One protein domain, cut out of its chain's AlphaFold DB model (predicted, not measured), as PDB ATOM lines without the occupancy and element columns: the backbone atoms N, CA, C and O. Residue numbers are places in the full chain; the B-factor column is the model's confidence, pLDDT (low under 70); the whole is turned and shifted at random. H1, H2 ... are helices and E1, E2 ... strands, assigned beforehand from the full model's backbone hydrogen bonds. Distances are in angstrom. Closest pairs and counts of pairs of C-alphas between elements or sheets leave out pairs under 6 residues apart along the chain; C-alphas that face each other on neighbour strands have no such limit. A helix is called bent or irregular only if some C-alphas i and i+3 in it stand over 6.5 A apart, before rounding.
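Overview. This is residues 3 to 139 of the 552 residues of an uncharacterized protein of Nitrospirales bacterium (UniProt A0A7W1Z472). The model is a rod of two unlike halves: at one end a small twisted sheet, E1 to E4, with H1, H2 and H3 clustered next to it, and at the other a loose group of H4, H5, H6 and loops. Beyond H6 the long link folds back to the sheet, and its residues 96 to 101 stick out at the tip. The printed part has 137 residues with six named helices and four named strands, in the order H1 E1 H2 H3 E2 H4 H5 H6 E3 E4; under half of the residues are in named elements, and the class is mixed. The sheet runs E1 E2 E3 E4, mixed. The whole is only just loose, close to compact, with a radius of gyration of the C-alphas of 17.6 A and spans of 62 by 24 by 24 A.

Arrangement. Start at H1, residues 8 to 21, which only grazes the sheet with residues 8 to 15. E1, residues 28 to 30, is parallel to E2, residues 49 to 52; look for N 29 and O 49, 2.9 A apart. Between them come H2, residues 34 to 37, and H3, residues 39 to 45, making a strand-helix-strand unit, two parallel neighbour strands joined through helices, with a right-handed crossover. H1 touches H3 at a steep tilt of 57 degrees, the same way, with C-alphas 16 and 44 closest at 5.6 A. H4, residues 60 to 63, and H5, residues 72 to 84, are near each other. H5 and H6, residues 87 to 94, are close but not clearly touching; their closest C-alphas are 82 and 88, 6.2 A apart. E3, residues 117 to 121, is antiparallel to E2, with N 50 and O 119 at 2.8 A, and forms a hairpin with E4, residues 126 to 128, with N 120 and O 127 at 2.8 A. Every O i to N i+4 pair is within hydrogen-bond range in H5, against 8 of 10 in H1, 3 of 4 in H6 and 1 of 3 in H3, where 2 of 4 O i to N i+3 pairs are; H2 and H4 are too short for an i+4 pair.

Along the chain. Find C-alpha 8 at (37.814, 30.119, -19.775); from there H1 runs 20.2 A. H3 is irregular, with C-alphas 40 and 43 7.3 A apart. H5 begins at (32.170, 33.577, -9.406) and runs 18.2 A; H6 spans 9.9 A and E3 13.1 A. E4 ends at C-alpha 128, (20.795, 37.313, -14.405).

Size, cuts and confidence. The C-alphas farthest apart, those of Glu 21 and Phe 97, are 62.1 A from each other. The printed part has no cut, and the link from H6 to E3, 22 residues, is long. Look for pLDDT under 70 at residues 86 to 115, 131 to 135 and 139.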
ATOM      1  N   ILE A   3      29.302  23.377 -23.197       92.38
ATOM      2  CA  ILE A   3      30.762  23.507 -23.256       92.38
ATOM      3  C   ILE A   3      31.279  23.511 -21.824       92.38
ATOM      4  O   ILE A   3      31.125  24.490 -21.094       92.38
ATOM      5  N   LEU A   4      31.874  22.393 -21.420       87.88
ATOM      6  CA  LEU A   4      32.413  22.190 -20.082       87.88
ATOM      7  C   LEU A   4      33.932  22.056 -20.201       87.88
ATOM      8  O   LEU A   4      34.434  21.045 -20.681       87.88
ATOM      9  N   ALA A   5      34.650  23.100 -19.798       86.44
ATOM     10  CA  ALA A   5      36.107  23.117 -19.719       86.44
ATOM     11  C   ALA A   5      36.536  23.802 -18.416       86.44
ATOM     12  O   ALA A   5      35.788  24.619 -17.873       86.44
ATOM     13  N   GLY A   6      37.719  23.451 -17.907       81.00
ATOM     14  CA  GLY A   6      38.245  24.009 -16.658       81.00
ATOM     15  C   GLY A   6      38.686  25.468 -16.795       81.00
ATOM     16  O   GLY A   6      38.410  26.271 -15.908       81.00
ATOM     17  N   ASP A   7      39.316  25.831 -17.918       89.50
ATOM     18  CA  ASP A   7      39.743  27.205 -18.204       89.50
ATOM     19  C   ASP A   7      38.766  27.919 -19.150       89.50
ATOM     20  O   ASP A   7      38.162  27.339 -20.052       89.50
ATOM     21  N   VAL A   8      38.630  29.226 -18.953       91.50
ATOM     22  CA  VAL A   8      37.814  30.119 -19.775       91.50
ATOM     23  C   VAL A   8      38.390  30.272 -21.179       91.50
ATOM     24  O   VAL A   8      37.619  30.407 -22.125       91.50
ATOM     25  N   TYR A   9      39.714  30.221 -21.349       93.19
ATOM     26  CA  TYR A   9      40.315  30.297 -22.685       93.19
ATOM     27  C   TYR A   9      39.920  29.103 -23.561       93.19
ATOM     28  O   TYR A   9      39.553  29.300 -24.718       93.19
ATOM     29  N   ASP A  10      39.874  27.899 -22.989       93.81
ATOM     30  CA  ASP A  10      39.400  26.705 -23.695       93.81
ATOM     31  C   ASP A  10      37.923  26.843 -24.085       93.81
ATOM     32  O   ASP A  10      37.546  26.541 -25.219       93.81
ATOM     33  N   LYS A  11      37.082  27.373 -23.180       94.25
ATOM     34  CA  LYS A  11      35.666  27.662 -23.479       94.25
ATOM     35  C   LYS A  11      35.530  28.623 -24.659       94.25
ATOM     36  O   LYS A  11      34.720  28.375 -25.547       94.25
ATOM     37  N   LEU A  12      36.313  29.706 -24.678       94.38
ATOM     38  CA  LEU A  12      36.283  30.708 -25.747       94.38
ATOM     39  C   LEU A  12      36.726  30.120 -27.091       94.38
ATOM     40  O   LEU A  12      36.056  30.355 -28.093       94.38
ATOM     41  N   LEU A  13      37.793  29.316 -27.111       93.06
ATOM     42  CA  LEU A  13      38.266  28.644 -28.327       93.06
ATOM     43  C   LEU A  13      37.225  27.660 -28.877       93.06
ATOM     44  O   LEU A  13      36.949  27.656 -30.077       93.06
ATOM     45  N   LEU A  14      36.601  26.867 -28.002       92.69
ATOM     46  CA  LEU A  14      35.530  25.950 -28.393       92.69
ATOM     47  C   LEU A  14      34.303  26.703 -28.911       92.69
ATOM     48  O   LEU A  14      33.751  26.325 -29.941       92.69
ATOM     49  N   LEU A  15      33.895  27.787 -28.246       92.56
ATOM     50  CA  LEU A  15      32.795  28.637 -28.709       92.56
ATOM     51  C   LEU A  15      33.091  29.232 -30.085       92.56
ATOM     52  O   LEU A  15      32.229  29.193 -30.958       92.56
ATOM     53  N   GLN A  16      34.308  29.729 -30.301       91.69
ATOM     54  CA  GLN A  16      34.729  30.308 -31.572       91.69
ATOM     55  C   GLN A  16      34.677  29.290 -32.722       91.69
ATOM     56  O   GLN A  16      34.285  29.647 -33.834       91.69
ATOM     57  N   ALA A  17      35.044  28.033 -32.458       90.38
ATOM     58  CA  ALA A  17      34.976  26.956 -33.442       90.38
ATOM     59  C   ALA A  17      33.532  26.479 -33.687       90.38
ATOM     60  O   ALA A  17      33.113  26.329 -34.831       90.38
ATOM     61  N   LEU A  18      32.754  26.266 -32.623       91.19
ATOM     62  CA  LEU A  18      31.448  25.603 -32.701       91.19
ATOM     63  C   LEU A  18      30.297  26.539 -33.087       91.19
ATOM     64  O   LEU A  18      29.358  26.089 -33.739       91.19
ATOM     65  N   ARG A  19      30.337  27.828 -32.721       87.06
ATOM     66  CA  ARG A  19      29.253  28.778 -33.051       87.06
ATOM     67  C   ARG A  19      29.055  28.941 -34.557       87.06
ATOM     68  O   ARG A  19      27.922  29.128 -34.987       87.06
ATOM     69  N   LYS A  20      30.134  28.852 -35.341       82.88
ATOM     70  CA  LYS A  20      30.076  28.936 -36.809       82.88
ATOM     71  C   LYS A  20      29.410  27.712 -37.429       82.88
ATOM     72  O   LYS A  20      28.583  27.855 -38.319       82.88
ATOM     73  N   GLU A  21      29.737  26.527 -36.922       86.69
ATOM     74  CA  GLU A  21      29.182  25.259 -37.411       86.69
ATOM     75  C   GLU A  21      27.721  25.052 -36.972       86.69
ATOM     76  O   GLU A  21      26.945  24.392 -37.660       86.69
ATOM     77  N   PHE A  22      27.317  25.642 -35.839       85.81
ATOM     78  CA  PHE A  22      25.986  25.465 -35.248       85.81
ATOM     79  C   PHE A  22      25.304  26.805 -34.890       85.81
ATOM     80  O   PHE A  22      25.057  27.075 -33.710       85.81
ATOM     81  N   PRO A  23      24.935  27.643 -35.881       74.31
ATOM     82  CA  PRO A  23      24.444  29.009 -35.656       74.31
ATOM     83  C   PRO A  23      23.062  29.104 -34.983       74.31
ATOM     84  O   PRO A  23      22.701  30.172 -34.507       74.31
ATOM     85  N   GLY A  24      22.291  28.012 -34.918       74.56
ATOM     86  CA  GLY A  24      20.952  27.975 -34.305       74.56
ATOM     87  C   GLY A  24      20.867  27.206 -32.983       74.56
ATOM     88  O   GLY A  24      19.768  26.936 -32.502       74.56
ATOM     89  N   VAL A  25      22.001  26.780 -32.416       84.75
ATOM     90  CA  VAL A  25      22.030  25.983 -31.182       84.75
ATOM     91  C   VAL A  25      22.282  26.883 -29.978       84.75
ATOM     92  O   VAL A  25      23.229  27.662 -29.958       84.75
ATOM     93  N   ILE A  26      21.479  26.712 -28.925       87.12
ATOM     94  CA  ILE A  26      21.722  27.371 -27.637       87.12
ATOM     95  C   ILE A  26      22.965  26.752 -26.996       87.12
ATOM     96  O   ILE A  26      22.994  25.549 -26.701       87.12
ATOM     97  N   PHE A  27      23.993  27.565 -26.775       92.56
ATOM     98  CA  PHE A  27      25.193  27.167 -26.051       92.56
ATOM     99  C   PHE A  27      25.038  27.466 -24.567       92.56
ATOM    100  O   PHE A  27      24.467  28.487 -24.184       92.56
ATOM    101  N   PHE A  28      25.573  26.579 -23.730       94.12
ATOM    102  CA  PHE A  28      25.670  26.838 -22.302       94.12
ATOM    103  C   PHE A  28      27.012  26.390 -21.732       94.12
ATOM    104  O   PHE A  28      27.642  25.467 -22.248       94.12
ATOM    105  N   THR A  29      27.448  27.035 -20.657       95.00
ATOM    106  CA  THR A  29      28.654  26.674 -19.908       95.00
ATOM    107  C   THR A  29      28.437  26.862 -18.409       95.00
ATOM    108  O   THR A  29      27.381  27.322 -17.972       95.00
ATOM    109  N   THR A  30      29.428  26.476 -17.615       93.69
ATOM    110  CA  THR A  30      29.458  26.702 -16.171       93.69
ATOM    111  C   THR A  30      30.429  27.821 -15.819       93.69
ATOM    112  O   THR A  30      31.326  28.125 -16.602       93.69
ATOM    113  N   ASP A  31      30.285  28.378 -14.621       91.75
ATOM    114  CA  ASP A  31      31.182  29.367 -14.010       91.75
ATOM    115  C   ASP A  31      31.268  30.702 -14.754       91.75
ATOM    116  O   ASP A  31      31.869  30.832 -15.821       91.75
ATOM    117  N   LEU A  32      30.682  31.729 -14.139       93.19
ATOM    118  CA  LEU A  32      30.697  33.080 -14.667       93.19
ATOM    119  C   LEU A  32      32.076  33.725 -14.484       93.19
ATOM    120  O   LEU A  32      32.604  33.781 -13.375       93.19
ATOM    121  N   ASP A  33      32.619  34.256 -15.579       94.19
ATOM    122  CA  ASP A  33      33.884  34.991 -15.631       94.19
ATOM    123  C   ASP A  33      33.730  36.188 -16.580       94.19
ATOM    124  O   ASP A  33      33.191  36.070 -17.683       94.19
ATOM    125  N   THR A  34      34.226  37.349 -16.160       92.94
ATOM    126  CA  THR A  34      34.186  38.605 -16.928       92.94
ATOM    127  C   THR A  34      34.840  38.515 -18.307       92.94
ATOM    128  O   THR A  34      34.442  39.249 -19.209       92.94
ATOM    129  N   ARG A  35      35.796  37.603 -18.526       93.06
ATOM    130  CA  ARG A  35      36.420  37.380 -19.844       93.06
ATOM    131  C   ARG A  35      35.418  36.910 -20.901       93.06
ATOM    132  O   ARG A  35      35.587  37.252 -22.067       93.06
ATOM    133  N   LEU A  36      34.367  36.185 -20.505       92.50
ATOM    134  CA  LEU A  36      33.271  35.793 -21.406       92.50
ATOM    135  C   LEU A  36      32.423  37.001 -21.842       92.50
ATOM    136  O   LEU A  36      31.748  36.949 -22.868       92.50
ATOM    137  N   LEU A  37      32.479  38.091 -21.074       92.62
ATOM    138  CA  LEU A  37      31.674  39.301 -21.245       92.62
ATOM    139  C   LEU A  37      32.435  40.417 -21.973       92.62
ATOM    140  O   LEU A  37      31.951  41.538 -22.073       92.62
ATOM    141  N   HIS A  38      33.655  40.154 -22.444       91.50
ATOM    142  CA  HIS A  38      34.440  41.179 -23.117       91.50
ATOM    143  C   HIS A  38      33.891  41.430 -24.537       91.50
ATOM    144  O   HIS A  38      33.724  40.461 -25.281       91.50
ATOM    145  N   PRO A  39      33.708  42.690 -24.991       89.31
ATOM    146  CA  PRO A  39      33.115  42.990 -26.301       89.31
ATOM    147  C   PRO A  39      33.801  42.319 -27.497       89.31
ATOM    148  O   PRO A  39      33.146  41.928 -28.458       89.31
ATOM    149  N   ALA A  40      35.122  42.121 -27.421       89.56
ATOM    150  CA  ALA A  40      35.889  41.403 -28.447       89.56
ATOM    151  C   ALA A  40      35.506  39.915 -28.606       89.56
ATOM    152  O   ALA A  40      35.881  39.301 -29.597       89.56
ATOM    153  N   GLN A  41      34.800  39.333 -27.632       90.94
ATOM    154  CA  GLN A  41      34.382  37.928 -27.608       90.94
ATOM    155  C   GLN A  41      32.896  37.753 -27.970       90.94
ATOM    156  O   GLN A  41      32.459  36.639 -28.254       90.94
ATOM    157  N   TYR A  42      32.112  38.841 -28.015       88.38
ATOM    158  CA  TYR A  42      30.657  38.795 -28.222       88.38
ATOM    159  C   TYR A  42      30.222  38.132 -29.522       88.38
ATOM    160  O   TYR A  42      29.114  37.607 -29.584       88.38
ATOM    161  N   GLN A  43      31.086  38.092 -30.535       86.38
ATOM    162  CA  GLN A  43      30.795  37.363 -31.766       86.38
ATOM    163  C   GLN A  43      30.467  35.876 -31.503       86.38
ATOM    164  O   GLN A  43      29.702  35.293 -32.263       86.38
ATOM    165  N   TRP A  44      30.998  35.270 -30.433       88.94
ATOM    166  CA  TRP A  44      30.713  33.879 -30.050       88.94
ATOM    167  C   TRP A  44      30.154  33.709 -28.632       88.94
ATOM    168  O   TRP A  44      29.555  32.668 -28.350       88.94
ATOM    169  N   THR A  45      30.314  34.692 -27.738       91.31
ATOM    170  CA  THR A  45      29.798  34.609 -26.360       91.31
ATOM    171  C   THR A  45      28.427  35.237 -26.161       91.31
ATOM    172  O   THR A  45      27.795  34.933 -25.157       91.31
ATOM    173  N   ARG A  46      27.926  36.073 -27.076       89.44
ATOM    174  CA  ARG A  46      26.587  36.662 -26.938       89.44
ATOM    175  C   ARG A  46      25.507  35.570 -26.942       89.44
ATOM    176  O   ARG A  46      25.676  34.545 -27.608       89.44
ATOM    177  N   ASN A  47      24.444  35.758 -26.156       89.25
ATOM    178  CA  ASN A  47      23.374  34.776 -25.930       89.25
ATOM    179  C   ASN A  47      23.877  33.421 -25.373       89.25
ATOM    180  O   ASN A  47      23.206  32.396 -25.497       89.25
ATOM    181  N   LEU A  48      25.081  33.382 -24.785       92.25
ATOM    182  CA  LEU A  48      25.585  32.217 -24.056       92.25
ATOM    183  C   LEU A  48      24.895  32.132 -22.697       92.25
ATOM    184  O   LEU A  48      24.919  33.099 -21.933       92.25
ATOM    185  N   LEU A  49      24.352  30.959 -22.375       92.56
ATOM    186  CA  LEU A  49      23.824  30.679 -21.043       92.56
ATOM    187  C   LEU A  49      24.943  30.197 -20.115       92.56
ATOM    188  O   LEU A  49      25.731  29.319 -20.462       92.56
ATOM    189  N   ILE A  50      25.023  30.753 -18.916       93.19
ATOM    190  CA  ILE A  50      26.068  30.445 -17.944       93.19
ATOM    191  C   ILE A  50      25.403  30.041 -16.638       93.19
ATOM    192  O   ILE A  50      24.837  30.873 -15.935       93.19
ATOM    193  N   ALA A  51      25.500  28.760 -16.296       92.00
ATOM    194  CA  ALA A  51      25.109  28.276 -14.982       92.00
ATOM    195  C   ALA A  51      26.248  28.551 -13.991       92.00
ATOM    196  O   ALA A  51      27.363  28.057 -14.159       92.00
ATOM    197  N   SER A  52      26.007  29.344 -12.953       90.75
ATOM    198  CA  SER A  52      27.041  29.674 -11.977       90.75
ATOM    199  C   SER A  52      26.508  29.737 -10.558       90.75
ATOM    200  O   SER A  52      25.370  30.112 -10.309       90.75
ATOM    201  N   HIS A  53      27.361  29.372  -9.609       86.69
ATOM    202  CA  HIS A  53      27.053  29.393  -8.188       86.69
ATOM    203  C   HIS A  53      26.946  30.829  -7.637       86.69
ATOM    204  O   HIS A  53      26.149  31.068  -6.737       86.69
ATOM    205  N   PHE A  54      27.674  31.800  -8.210       87.44
ATOM    206  CA  PHE A  54      27.513  33.229  -7.915       87.44
ATOM    207  C   PHE A  54      27.588  34.099  -9.168       87.44
ATOM    208  O   PHE A  54      28.212  33.748 -10.165       87.44
ATOM    209  N   GLY A  55      26.971  35.280  -9.084       88.81
ATOM    210  CA  GLY A  55      27.241  36.379 -10.003       88.81
ATOM    211  C   GLY A  55      28.565  37.082  -9.694       88.81
ATOM    212  O   GLY A  55      29.260  36.770  -8.726       88.81
ATOM    213  N   LEU A  56      28.882  38.108 -10.481       90.69
ATOM    214  CA  LEU A  56      30.065  38.962 -10.272       90.69
ATOM    215  C   LEU A  56      29.890  39.978  -9.127       90.69
ATOM    216  O   LEU A  56      30.816  40.719  -8.794       90.69
ATOM    217  N   ARG A  57      28.680  40.063  -8.562       88.19
ATOM    218  CA  ARG A  57      28.320  40.953  -7.455       88.19
ATOM    219  C   ARG A  57      27.359  40.269  -6.486       88.19
ATOM    220  O   ARG A  57      26.457  39.538  -6.903       88.19
ATOM    221  N   LEU A  58      27.527  40.570  -5.206       84.38
ATOM    222  CA  LEU A  58      26.563  40.319  -4.138       84.38
ATOM    223  C   LEU A  58      25.664  41.547  -3.950       84.38
ATOM    224  O   LEU A  58      25.858  42.592  -4.579       84.38
ATOM    225  N   GLN A  59      24.669  41.435  -3.072       79.50
ATOM    226  CA  GLN A  59      23.880  42.588  -2.647       79.50
ATOM    227  C   GLN A  59      24.777  43.706  -2.100       79.50
ATOM    228  O   GLN A  59      25.734  43.452  -1.367       79.50
ATOM    229  N   ALA A  60      24.408  44.960  -2.381       78.69
ATOM    230  CA  ALA A  60      25.158  46.137  -1.939       78.69
ATOM    231  C   ALA A  60      25.369  46.180  -0.413       78.69
ATOM    232  O   ALA A  60      26.417  46.621   0.046       78.69
ATOM    233  N   LYS A  61      24.415  45.656   0.372       75.81
ATOM    234  CA  LYS A  61      24.518  45.559   1.839       75.81
ATOM    235  C   LYS A  61      25.636  44.618   2.313       75.81
ATOM    236  O   LYS A  61      26.182  44.833   3.385       75.81
ATOM    237  N   VAL A  62      25.962  43.587   1.527       78.25
ATOM    238  CA  VAL A  62      26.986  42.578   1.859       78.25
ATOM    239  C   VAL A  62      28.334  42.941   1.235       78.25
ATOM    240  O   VAL A  62      29.366  42.844   1.888       78.25
ATOM    241  N   GLN A  63      28.339  43.379  -0.026       83.81
ATOM    242  CA  GLN A  63      29.567  43.735  -0.745       83.81
ATOM    243  C   GLN A  63      30.123  45.113  -0.350       83.81
ATOM    244  O   GLN A  63      31.317  45.373  -0.512       83.81
ATOM    245  N   GLY A  64      29.268  46.005   0.158       83.00
ATOM    246  CA  GLY A  64      29.638  47.374   0.494       83.00
ATOM    247  C   GLY A  64      30.116  48.151  -0.735       83.00
ATOM    248  O   GLY A  64      29.499  48.114  -1.797       83.00
ATOM    249  N   SER A  65      31.237  48.857  -0.591       85.12
ATOM    250  CA  SER A  65      31.840  49.682  -1.647       85.12
ATOM    251  C   SER A  65      32.811  48.924  -2.563       85.12
ATOM    252  O   SER A  65      33.494  49.548  -3.376       85.12
ATOM    253  N   ILE A  66      32.934  47.602  -2.418       88.19
ATOM    254  CA  ILE A  66      33.891  46.804  -3.192       88.19
ATOM    255  C   ILE A  66      33.379  46.653  -4.636       88.19
ATOM    256  O   ILE A  66      32.210  46.308  -4.838       88.19
ATOM    257  N   PRO A  67      34.216  46.892  -5.664       90.62
ATOM    258  CA  PRO A  67      33.818  46.733  -7.061       90.62
ATOM    259  C   PRO A  67      33.453  45.273  -7.403       90.62
ATOM    260  O   PRO A  67      33.785  44.362  -6.649       90.62
ATOM    261  N   PRO A  68      32.761  45.024  -8.533       90.62
ATOM    262  CA  PRO A  68      32.484  43.667  -9.007       90.62
ATOM    263  C   PRO A  68      33.744  42.812  -9.099       90.62
ATOM    264  O   PRO A  68      34.799  43.290  -9.521       90.62
ATOM    265  N   PHE A  69      33.592  41.538  -8.757       94.25
ATOM    266  CA  PHE A  69      34.643  40.542  -8.879       94.25
ATOM    267  C   PHE A  69      34.825  40.101 -10.330       94.25
ATOM    268  O   PHE A  69      33.963  40.312 -11.188       94.25
ATOM    269  N   ARG A  70      35.972  39.479 -10.608       93.25
ATOM    270  CA  ARG A  70      36.300  38.979 -11.946       93.25
ATOM    271  C   ARG A  70      35.519  37.715 -12.301       93.25
ATOM    272  O   ARG A  70      35.156  37.549 -13.466       93.25
ATOM    273  N   ASP A  71      35.323  36.832 -11.329       92.88
ATOM    274  CA  ASP A  71      34.722  35.513 -11.501       92.88
ATOM    275  C   ASP A  71      33.886  35.108 -10.275       92.88
ATOM    276  O   ASP A  71      33.973  35.711  -9.201       92.88
ATOM    277  N   ALA A  72      33.053  34.084 -10.452       91.44
ATOM    278  CA  ALA A  72      32.170  33.577  -9.406       91.44
ATOM    279  C   ALA A  72      32.918  32.997  -8.187       91.44
ATOM    280  O   ALA A  72      32.401  33.061  -7.069       91.44
ATOM    281  N   TYR A  73      34.137  32.477  -8.375       92.50
ATOM    282  CA  TYR A  73      34.946  31.904  -7.295       92.50
ATOM    283  C   TYR A  73      35.490  32.987  -6.357       92.50
ATOM    284  O   TYR A  73      35.545  32.795  -5.146       92.50
ATOM    285  N   GLN A  74      35.843  34.160  -6.884       94.00
ATOM    286  CA  GLN A  74      36.200  35.318  -6.066       94.00
ATOM    287  C   GLN A  74      35.010  35.799  -5.235       94.00
ATOM    288  O   GLN A  74      35.171  36.067  -4.043       94.00
ATOM    289  N   THR A  75      33.817  35.854  -5.832       90.38
ATOM    290  CA  THR A  75      32.588  36.203  -5.108       90.38
ATOM    291  C   THR A  75      32.313  35.215  -3.972       90.38
ATOM    292  O   THR A  75      32.008  35.629  -2.851       90.38
ATOM    293  N   SER A  76      32.449  33.911  -4.233       89.44
ATOM    294  CA  SER A  76      32.220  32.871  -3.226       89.44
ATOM    295  C   SER A  76      33.263  32.902  -2.109       89.44
ATOM    296  O   SER A  76      32.904  32.785  -0.935       89.44
ATOM    297  N   LEU A  77      34.536  33.126  -2.444       92.50
ATOM    298  CA  LEU A  77      35.625  33.260  -1.478       92.50
ATOM    299  C   LEU A  77      35.424  34.477  -0.573       92.50
ATOM    300  O   LEU A  77      35.589  34.371   0.641       92.50
ATOM    301  N   PHE A  78      35.045  35.616  -1.155       89.31
ATOM    302  CA  PHE A  78      34.759  36.841  -0.416       89.31
ATOM    303  C   PHE A  78      33.593  36.654   0.560       89.31
ATOM    304  O   PHE A  78      33.697  36.996   1.735       89.31
ATOM    305  N   LEU A  79      32.493  36.048   0.111       85.69
ATOM    306  CA  LEU A  79      31.375  35.756   1.003       85.69
ATOM    307  C   LEU A  79      31.773  34.771   2.111       85.69
ATOM    308  O   LEU A  79      31.408  34.959   3.269       85.69
ATOM    309  N   SER A  80      32.528  33.727   1.766       86.50
ATOM    310  CA  SER A  80      32.949  32.698   2.721       86.50
ATOM    311  C   SER A  80      33.842  33.275   3.817       86.50
ATOM    312  O   SER A  80      33.681  32.914   4.980       86.50
ATOM    313  N   THR A  81      34.746  34.203   3.483       88.75
ATOM    314  CA  THR A  81      35.567  34.897   4.486       88.75
ATOM    315  C   THR A  81      34.738  35.833   5.361       88.75
ATOM    316  O   THR A  81      34.928  35.829   6.575       88.75
ATOM    317  N   LEU A  82      33.769  36.564   4.797       82.75
ATOM    318  CA  LEU A  82      32.855  37.394   5.591       82.75
ATOM    319  C   LEU A  82      32.039  36.570   6.599       82.75
ATOM    320  O   LEU A  82      31.877  36.999   7.745       82.75
ATOM    321  N   LEU A  83      31.549  35.399   6.180       80.38
ATOM    322  CA  LEU A  83      30.823  34.463   7.041       80.38
ATOM    323  C   LEU A  83      31.738  33.841   8.105       80.38
ATOM    324  O   LEU A  83      31.334  33.737   9.258       80.38
ATOM    325  N   ALA A  84      32.973  33.474   7.751       82.94
ATOM    326  CA  ALA A  84      33.937  32.896   8.691       82.94
ATOM    327  C   ALA A  84      34.384  33.883   9.785       82.94
ATOM    328  O   ALA A  84      34.676  33.469  10.902       82.94
ATOM    329  N   ILE A  85      34.427  35.182   9.470       83.88
ATOM    330  CA  ILE A  85      34.791  36.260  10.407       83.88
ATOM    331  C   ILE A  85      33.568  36.726  11.234       83.88
ATOM    332  O   ILE A  85      33.680  37.624  12.061       83.88
ATOM    333  N   ASP A  86      32.384  36.135  11.019       67.25
ATOM    334  CA  ASP A  86      31.096  36.531  11.619       67.25
ATOM    335  C   ASP A  86      30.697  37.997  11.335       67.25
ATOM    336  O   ASP A  86      29.768  38.550  11.916       67.25
ATOM    337  N   SER A  87      31.370  38.647  10.379       58.88
ATOM    338  CA  SER A  87      31.190  40.065  10.035       58.88
ATOM    339  C   SER A  87      29.802  40.389   9.465       58.88
ATOM    340  O   SER A  87      29.288  41.493   9.646       58.88
ATOM    341  N   VAL A  88      29.152  39.407   8.830       55.84
ATOM    342  CA  VAL A  88      27.758  39.511   8.360       55.84
ATOM    343  C   VAL A  88      26.790  39.565   9.549       55.84
ATOM    344  O   VAL A  88      25.787  40.277   9.508       55.84
ATOM    345  N   THR A  89      27.125  38.877  10.639       51.03
ATOM    346  CA  THR A  89      26.385  38.879  11.906       51.03
ATOM    347  C   THR A  89      26.716  40.125  12.734       51.03
ATOM    348  O   THR A  89      25.830  40.671  13.384       51.03
ATOM    349  N   VAL A  90      27.937  40.669  12.620       43.00
ATOM    350  CA  VAL A  90      28.327  41.963  13.216       43.00
ATOM    351  C   VAL A  90      27.515  43.134  12.644       43.00
ATOM    352  O   VAL A  90      27.189  44.057  13.382       43.00
ATOM    353  N   CYS A  91      27.074  43.092  11.382       45.97
ATOM    354  CA  CYS A  91      26.114  44.078  10.858       45.97
ATOM    355  C   CYS A  91      24.756  44.054  11.603       45.97
ATOM    356  O   CYS A  91      24.120  45.102  11.756       45.97
ATOM    357  N   ARG A  92      24.329  42.893  12.135       44.28
ATOM    358  CA  ARG A  92      23.129  42.785  12.995       44.28
ATOM    359  C   ARG A  92      23.354  43.362  14.398       44.28
ATOM    360  O   ARG A  92      22.402  43.850  14.994       44.28
ATOM    361  N   THR A  93      24.574  43.316  14.937       37.34
ATOM    362  CA  THR A  93      24.891  43.797  16.301       37.34
ATOM    363  C   THR A  93      25.475  45.210  16.360       37.34
ATOM    364  O   THR A  93      25.349  45.866  17.385       37.34
ATOM    365  N   ALA A  94      26.074  45.737  15.292       37.56
ATOM    366  CA  ALA A  94      26.568  47.117  15.254       37.56
ATOM    367  C   ALA A  94      25.427  48.140  15.079       37.56
ATOM    368  O   ALA A  94      25.470  49.219  15.674       37.56
ATOM    369  N   SER A  95      24.372  47.780  14.339       39.97
ATOM    370  CA  SER A  95      23.152  48.594  14.188       39.97
ATOM    371  C   SER A  95      22.310  48.670  15.469       39.97
ATOM    372  O   SER A  95      21.545  49.614  15.638       39.97
ATOM    373  N   SER A  96      22.484  47.746  16.424       36.59
ATOM    374  CA  SER A  96      21.823  47.854  17.734       36.59
ATOM    375  C   SER A  96      22.512  48.836  18.690       36.59
ATOM    376  O   SER A  96      21.893  49.250  19.669       36.59
ATOM    377  N   PHE A  97      23.754  49.253  18.407       38.97
ATOM    378  CA  PHE A  97      24.500  50.202  19.244       38.97
ATOM    379  C   PHE A  97      24.621  51.608  18.645       38.97
ATOM    380  O   PHE A  97      24.644  52.578  19.400       38.97
ATOM    381  N   PHE A  98      24.656  51.752  17.318       40.28
ATOM    382  CA  PHE A  98      24.666  53.060  16.661       40.28
ATOM    383  C   PHE A  98      23.798  53.021  15.395       40.28
ATOM    384  O   PHE A  98      24.108  52.293  14.460       40.28
ATOM    385  N   SER A  99      22.767  53.877  15.358       32.66
ATOM    386  CA  SER A  99      21.820  54.182  14.262       32.66
ATOM    387  C   SER A  99      20.509  53.371  14.174       32.66
ATOM    388  O   SER A  99      20.476  52.157  14.037       32.66
ATOM    389  N   HIS A 100      19.398  54.119  14.219       36.75
ATOM    390  CA  HIS A 100      17.990  53.703  14.155       36.75
ATOM    391  C   HIS A 100      17.518  53.251  12.752       36.75
ATOM    392  O   HIS A 100      16.389  53.549  12.364       36.75
ATOM    393  N   GLU A 101      18.334  52.538  11.976       38.03
ATOM    394  CA  GLU A 101      17.831  51.846  10.778       38.03
ATOM    395  C   GLU A 101      17.787  50.336  11.036       38.03
ATOM    396  O   GLU A 101      18.836  49.698  11.152       38.03
ATOM    397  N   PRO A 102      16.587  49.737  11.160       36.47
ATOM    398  CA  PRO A 102      16.481  48.315  11.422       36.47
ATOM    399  C   PRO A 102      16.976  47.521  10.209       36.47
ATOM    400  O   PRO A 102      16.451  47.630   9.100       36.47
ATOM    401  N   CYS A 103      17.963  46.654  10.438       42.31
ATOM    402  CA  CYS A 103      18.376  45.598   9.511       42.31
ATOM    403  C   CYS A 103      17.324  44.465   9.422       42.31
ATOM    404  O   CYS A 103      17.684  43.296   9.305       42.31
ATOM    405  N   ASP A 104      16.028  44.792   9.443       40.88
ATOM    406  CA  ASP A 104      14.898  43.849   9.539       40.88
ATOM    407  C   ASP A 104      14.640  43.026   8.262       40.88
ATOM    408  O   ASP A 104      13.612  42.370   8.130       40.88
ATOM    409  N   GLN A 105      15.557  43.030   7.293       45.75
ATOM    410  CA  GLN A 105      15.392  42.292   6.035       45.75
ATOM    411  C   GLN A 105      16.716  41.742   5.488       45.75
ATOM    412  O   GLN A 105      17.007  41.870   4.300       45.75
ATOM    413  N   LEU A 106      17.559  41.160   6.342       47.62
ATOM    414  CA  LEU A 106      18.561  40.197   5.875       47.62
ATOM    415  C   LEU A 106      18.019  38.793   6.178       47.62
ATOM    416  O   LEU A 106      17.944  38.453   7.364       47.62
ATOM    417  N   PRO A 107      17.597  38.019   5.153       46.66
ATOM    418  CA  PRO A 107      17.022  36.691   5.348       46.66
ATOM    419  C   PRO A 107      17.975  35.818   6.165       46.66
ATOM    420  O   PRO A 107      19.196  35.986   6.103       46.66
ATOM    421  N   ASP A 108      17.415  34.931   6.986       48.38
ATOM    422  CA  ASP A 108      18.184  34.114   7.916       48.38
ATOM    423  C   ASP A 108      19.339  33.396   7.221       48.38
ATOM    424  O   ASP A 108      19.189  32.839   6.134       48.38
ATOM    425  N   THR A 109      20.497  33.364   7.881       46.84
ATOM    426  CA  THR A 109      21.751  32.778   7.383       46.84
ATOM    427  C   THR A 109      21.643  31.294   7.003       46.84
ATOM    428  O   THR A 109      22.493  30.773   6.283       46.84
ATOM    429  N   HIS A 110      20.578  30.619   7.441       45.88
ATOM    430  CA  HIS A 110      20.242  29.232   7.102       45.88
ATOM    431  C   HIS A 110      19.276  29.084   5.912       45.88
ATOM    432  O   HIS A 110      19.063  27.969   5.445       45.88
ATOM    433  N   SER A 111      18.723  30.191   5.412       45.06
ATOM    434  CA  SER A 111      17.747  30.268   4.315       45.06
ATOM    435  C   SER A 111      18.325  30.858   3.025       45.06
ATOM    436  O   SER A 111      17.580  31.224   2.123       45.06
ATOM    437  N   TYR A 112      19.654  30.950   2.907       55.44
ATOM    438  CA  TYR A 112      20.279  31.270   1.629       55.44
ATOM    439  C   TYR A 112      20.085  30.093   0.681       55.44
ATOM    440  O   TYR A 112      20.785  29.080   0.776       55.44
ATOM    441  N   GLU A 113      19.103  30.214  -0.206       51.84
ATOM    442  CA  GLU A 113      18.858  29.232  -1.245       51.84
ATOM    443  C   GLU A 113      20.134  29.115  -2.095       51.84
ATOM    444  O   GLU A 113      20.549  30.039  -2.792       51.84
ATOM    445  N   ARG A 114      20.818  27.969  -1.981       58.88
ATOM    446  CA  ARG A 114      22.068  27.644  -2.698       58.88
ATOM    447  C   ARG A 114      21.806  27.296  -4.166       58.88
ATOM    448  O   ARG A 114      22.578  26.551  -4.770       58.88
ATOM    449  N   ALA A 115      20.677  27.748  -4.707       67.56
ATOM    450  CA  ALA A 115      20.265  27.417  -6.051       67.56
ATOM    451  C   ALA A 115      21.268  28.033  -7.040       67.56
ATOM    452  O   ALA A 115      21.583  29.224  -6.939       67.56
ATOM    453  N   PRO A 116      21.811  27.238  -7.977       76.06
ATOM    454  CA  PRO A 116      22.686  27.770  -9.005       76.06
ATOM    455  C   PRO A 116      21.922  28.797  -9.838       76.06
ATOM    456  O   PRO A 116      20.747  28.618 -10.163       76.06
ATOM    457  N   ARG A 117      22.614  29.872 -10.199       83.31
ATOM    458  CA  ARG A 117      22.076  30.936 -11.034       83.31
ATOM    459  C   ARG A 117      22.312  30.676 -12.498       83.31
ATOM    460  O   ARG A 117      23.281  30.016 -12.868       83.31
ATOM    461  N   VAL A 118      21.450  31.245 -13.326       88.69
ATOM    462  CA  VAL A 118      21.595  31.217 -14.776       88.69
ATOM    463  C   VAL A 118      21.759  32.645 -15.262       88.69
ATOM    464  O   VAL A 118      20.886  33.480 -15.053       88.69
ATOM    465  N   PHE A 119      22.877  32.910 -15.922       89.94
ATOM    466  CA  PHE A 119      23.157  34.184 -16.564       89.94
ATOM    467  C   PHE A 119      23.094  34.035 -18.075       89.94
ATOM    468  O   PHE A 119      23.440  32.987 -18.614       89.94
ATOM    469  N   GLU A 120      22.721  35.103 -18.758       91.00
ATOM    470  CA  GLU A 120      22.836  35.222 -20.202       91.00
ATOM    471  C   GLU A 120      23.751  36.388 -20.566       91.00
ATOM    472  O   GLU A 120      23.685  37.460 -19.968       91.00
ATOM    473  N   VAL A 121      24.630  36.187 -21.544       91.75
ATOM    474  CA  VAL A 121      25.532  37.243 -22.015       91.75
ATOM    475  C   VAL A 121      24.792  38.176 -22.979       91.75
ATOM    476  O   VAL A 121      24.527  37.809 -24.127       91.75
ATOM    477  N   GLY A 122      24.491  39.388 -22.514       88.69
ATOM    478  CA  GLY A 122      23.966  40.494 -23.316       88.69
ATOM    479  C   GLY A 122      25.055  41.441 -23.825       88.69
ATOM    480  O   GLY A 122      26.252  41.172 -23.723       88.69
ATOM    481  N   LEU A 123      24.632  42.575 -24.385       84.19
ATOM    482  CA  LEU A 123      25.519  43.599 -24.940       84.19
ATOM    483  C   LEU A 123      26.267  44.391 -23.858       84.19
ATOM    484  O   LEU A 123      27.405  44.805 -24.095       84.19
ATOM    485  N   THR A 124      25.680  44.601 -22.676       84.50
ATOM    486  CA  THR A 124      26.360  45.336 -21.594       84.50
ATOM    487  C   THR A 124      27.057  44.425 -20.581       84.50
ATOM    488  O   THR A 124      27.938  44.889 -19.854       84.50
ATOM    489  N   GLY A 125      26.725  43.130 -20.558       86.75
ATOM    490  CA  GLY A 125      27.370  42.140 -19.701       86.75
ATOM    491  C   GLY A 125      26.488  40.926 -19.407       86.75
ATOM    492  O   GLY A 125      25.599  40.578 -20.177       86.75
ATOM    493  N   ALA A 126      26.753  40.262 -18.281       88.88
ATOM    494  CA  ALA A 126      25.967  39.118 -17.830       88.88
ATOM    495  C   ALA A 126      24.659  39.585 -17.195       88.88
ATOM    496  O   ALA A 126      24.664  40.288 -16.182       88.88
ATOM    497  N   TYR A 127      23.553  39.148 -17.773       87.25
ATOM    498  CA  TYR A 127      22.213  39.406 -17.296       87.25
ATOM    499  C   TYR A 127      21.707  38.188 -16.516       87.25
ATOM    500  O   TYR A 127      21.731  37.067 -17.016       87.25
ATOM    501  N   ASP A 128      21.278  38.391 -15.273       85.56
ATOM    502  CA  ASP A 128      20.795  37.313 -14.405       85.56
ATOM    503  C   ASP A 128      19.346  36.943 -14.751       85.56
ATOM    504  O   ASP A 128      18.469  37.809 -14.748       85.56
ATOM    505  N   LEU A 129      19.095  35.670 -15.059       81.56
ATOM    506  CA  LEU A 129      17.771  35.131 -15.376       81.56
ATOM    507  C   LEU A 129      17.095  34.474 -14.164       81.56
ATOM    508  O   LEU A 129      15.906  34.164 -14.225       81.56
ATOM    509  N   SER A 130      17.810  34.265 -13.057       77.56
ATOM    510  CA  SER A 130      17.264  33.620 -11.862       77.56
ATOM    511  C   SER A 130      16.313  34.554 -11.107       77.56
ATOM    512  O   SER A 130      16.601  35.732 -10.898       77.56
ATOM    513  N   ALA A 131      15.152  34.035 -10.703       60.16
ATOM    514  CA  ALA A 131      14.007  34.835 -10.264       60.16
ATOM    515  C   ALA A 131      13.752  34.841  -8.750       60.16
ATOM    516  O   ALA A 131      12.624  35.083  -8.331       60.16
ATOM    517  N   ASP A 132      14.764  34.580  -7.921       63.84
ATOM    518  CA  ASP A 132      14.556  34.556  -6.471       63.84
ATOM    519  C   ASP A 132      14.841  35.937  -5.828       63.84
ATOM    520  O   ASP A 132      15.993  36.407  -5.826       63.84
ATOM    521  N   PRO A 133      13.803  36.620  -5.294       57.19
ATOM    522  CA  PRO A 133      13.935  37.931  -4.667       57.19
ATOM    523  C   PRO A 133      14.641  37.896  -3.305       57.19
ATOM    524  O   PRO A 133      15.165  38.928  -2.881       57.19
ATOM    525  N   ASN A 134      14.712  36.743  -2.632       60.19
ATOM    526  CA  ASN A 134      15.261  36.620  -1.278       60.19
ATOM    527  C   ASN A 134      16.690  36.070  -1.280       60.19
ATOM    528  O   ASN A 134      17.021  35.115  -0.581       60.19
ATOM    529  N   THR A 135      17.573  36.700  -2.057       68.06
ATOM    530  CA  THR A 135      18.894  36.135  -2.347       68.06
ATOM    531  C   THR A 135      20.062  37.058  -2.044       68.06
ATOM    532  O   THR A 135      19.983  38.260  -2.228       68.06
ATOM    533  N   ILE A 136      21.210  36.490  -1.667       72.44
ATOM    534  CA  ILE A 136      22.477  37.204  -1.377       72.44
ATOM    535  C   ILE A 136      23.125  37.904  -2.575       72.44
ATOM    536  O   ILE A 136      24.104  38.639  -2.424       72.44
ATOM    537  N   HIS A 137      22.611  37.674  -3.771       75.94
ATOM    538  CA  HIS A 137      23.173  38.209  -4.998       75.94
ATOM    539  C   HIS A 137      22.504  39.534  -5.367       75.94
ATOM    540  O   HIS A 137      21.469  39.903  -4.813       75.94
ATOM    541  N   ALA A 138      23.097  40.264  -6.309       74.31
ATOM    542  CA  ALA A 138      22.505  41.503  -6.793       74.31
ATOM    543  C   ALA A 138      21.077  41.274  -7.326       74.31
ATOM    544  O   ALA A 138      20.817  40.306  -8.042       74.31
ATOM    545  N   ALA A 139      20.159  42.180  -6.977       69.44
ATOM    546  CA  ALA A 139      18.807  42.161  -7.519       69.44
ATOM    547  C   ALA A 139      18.848  42.363  -9.039       69.44
ATOM    548  O   ALA A 139      19.649  43.157  -9.547       69.44
TER     549      ALA A 139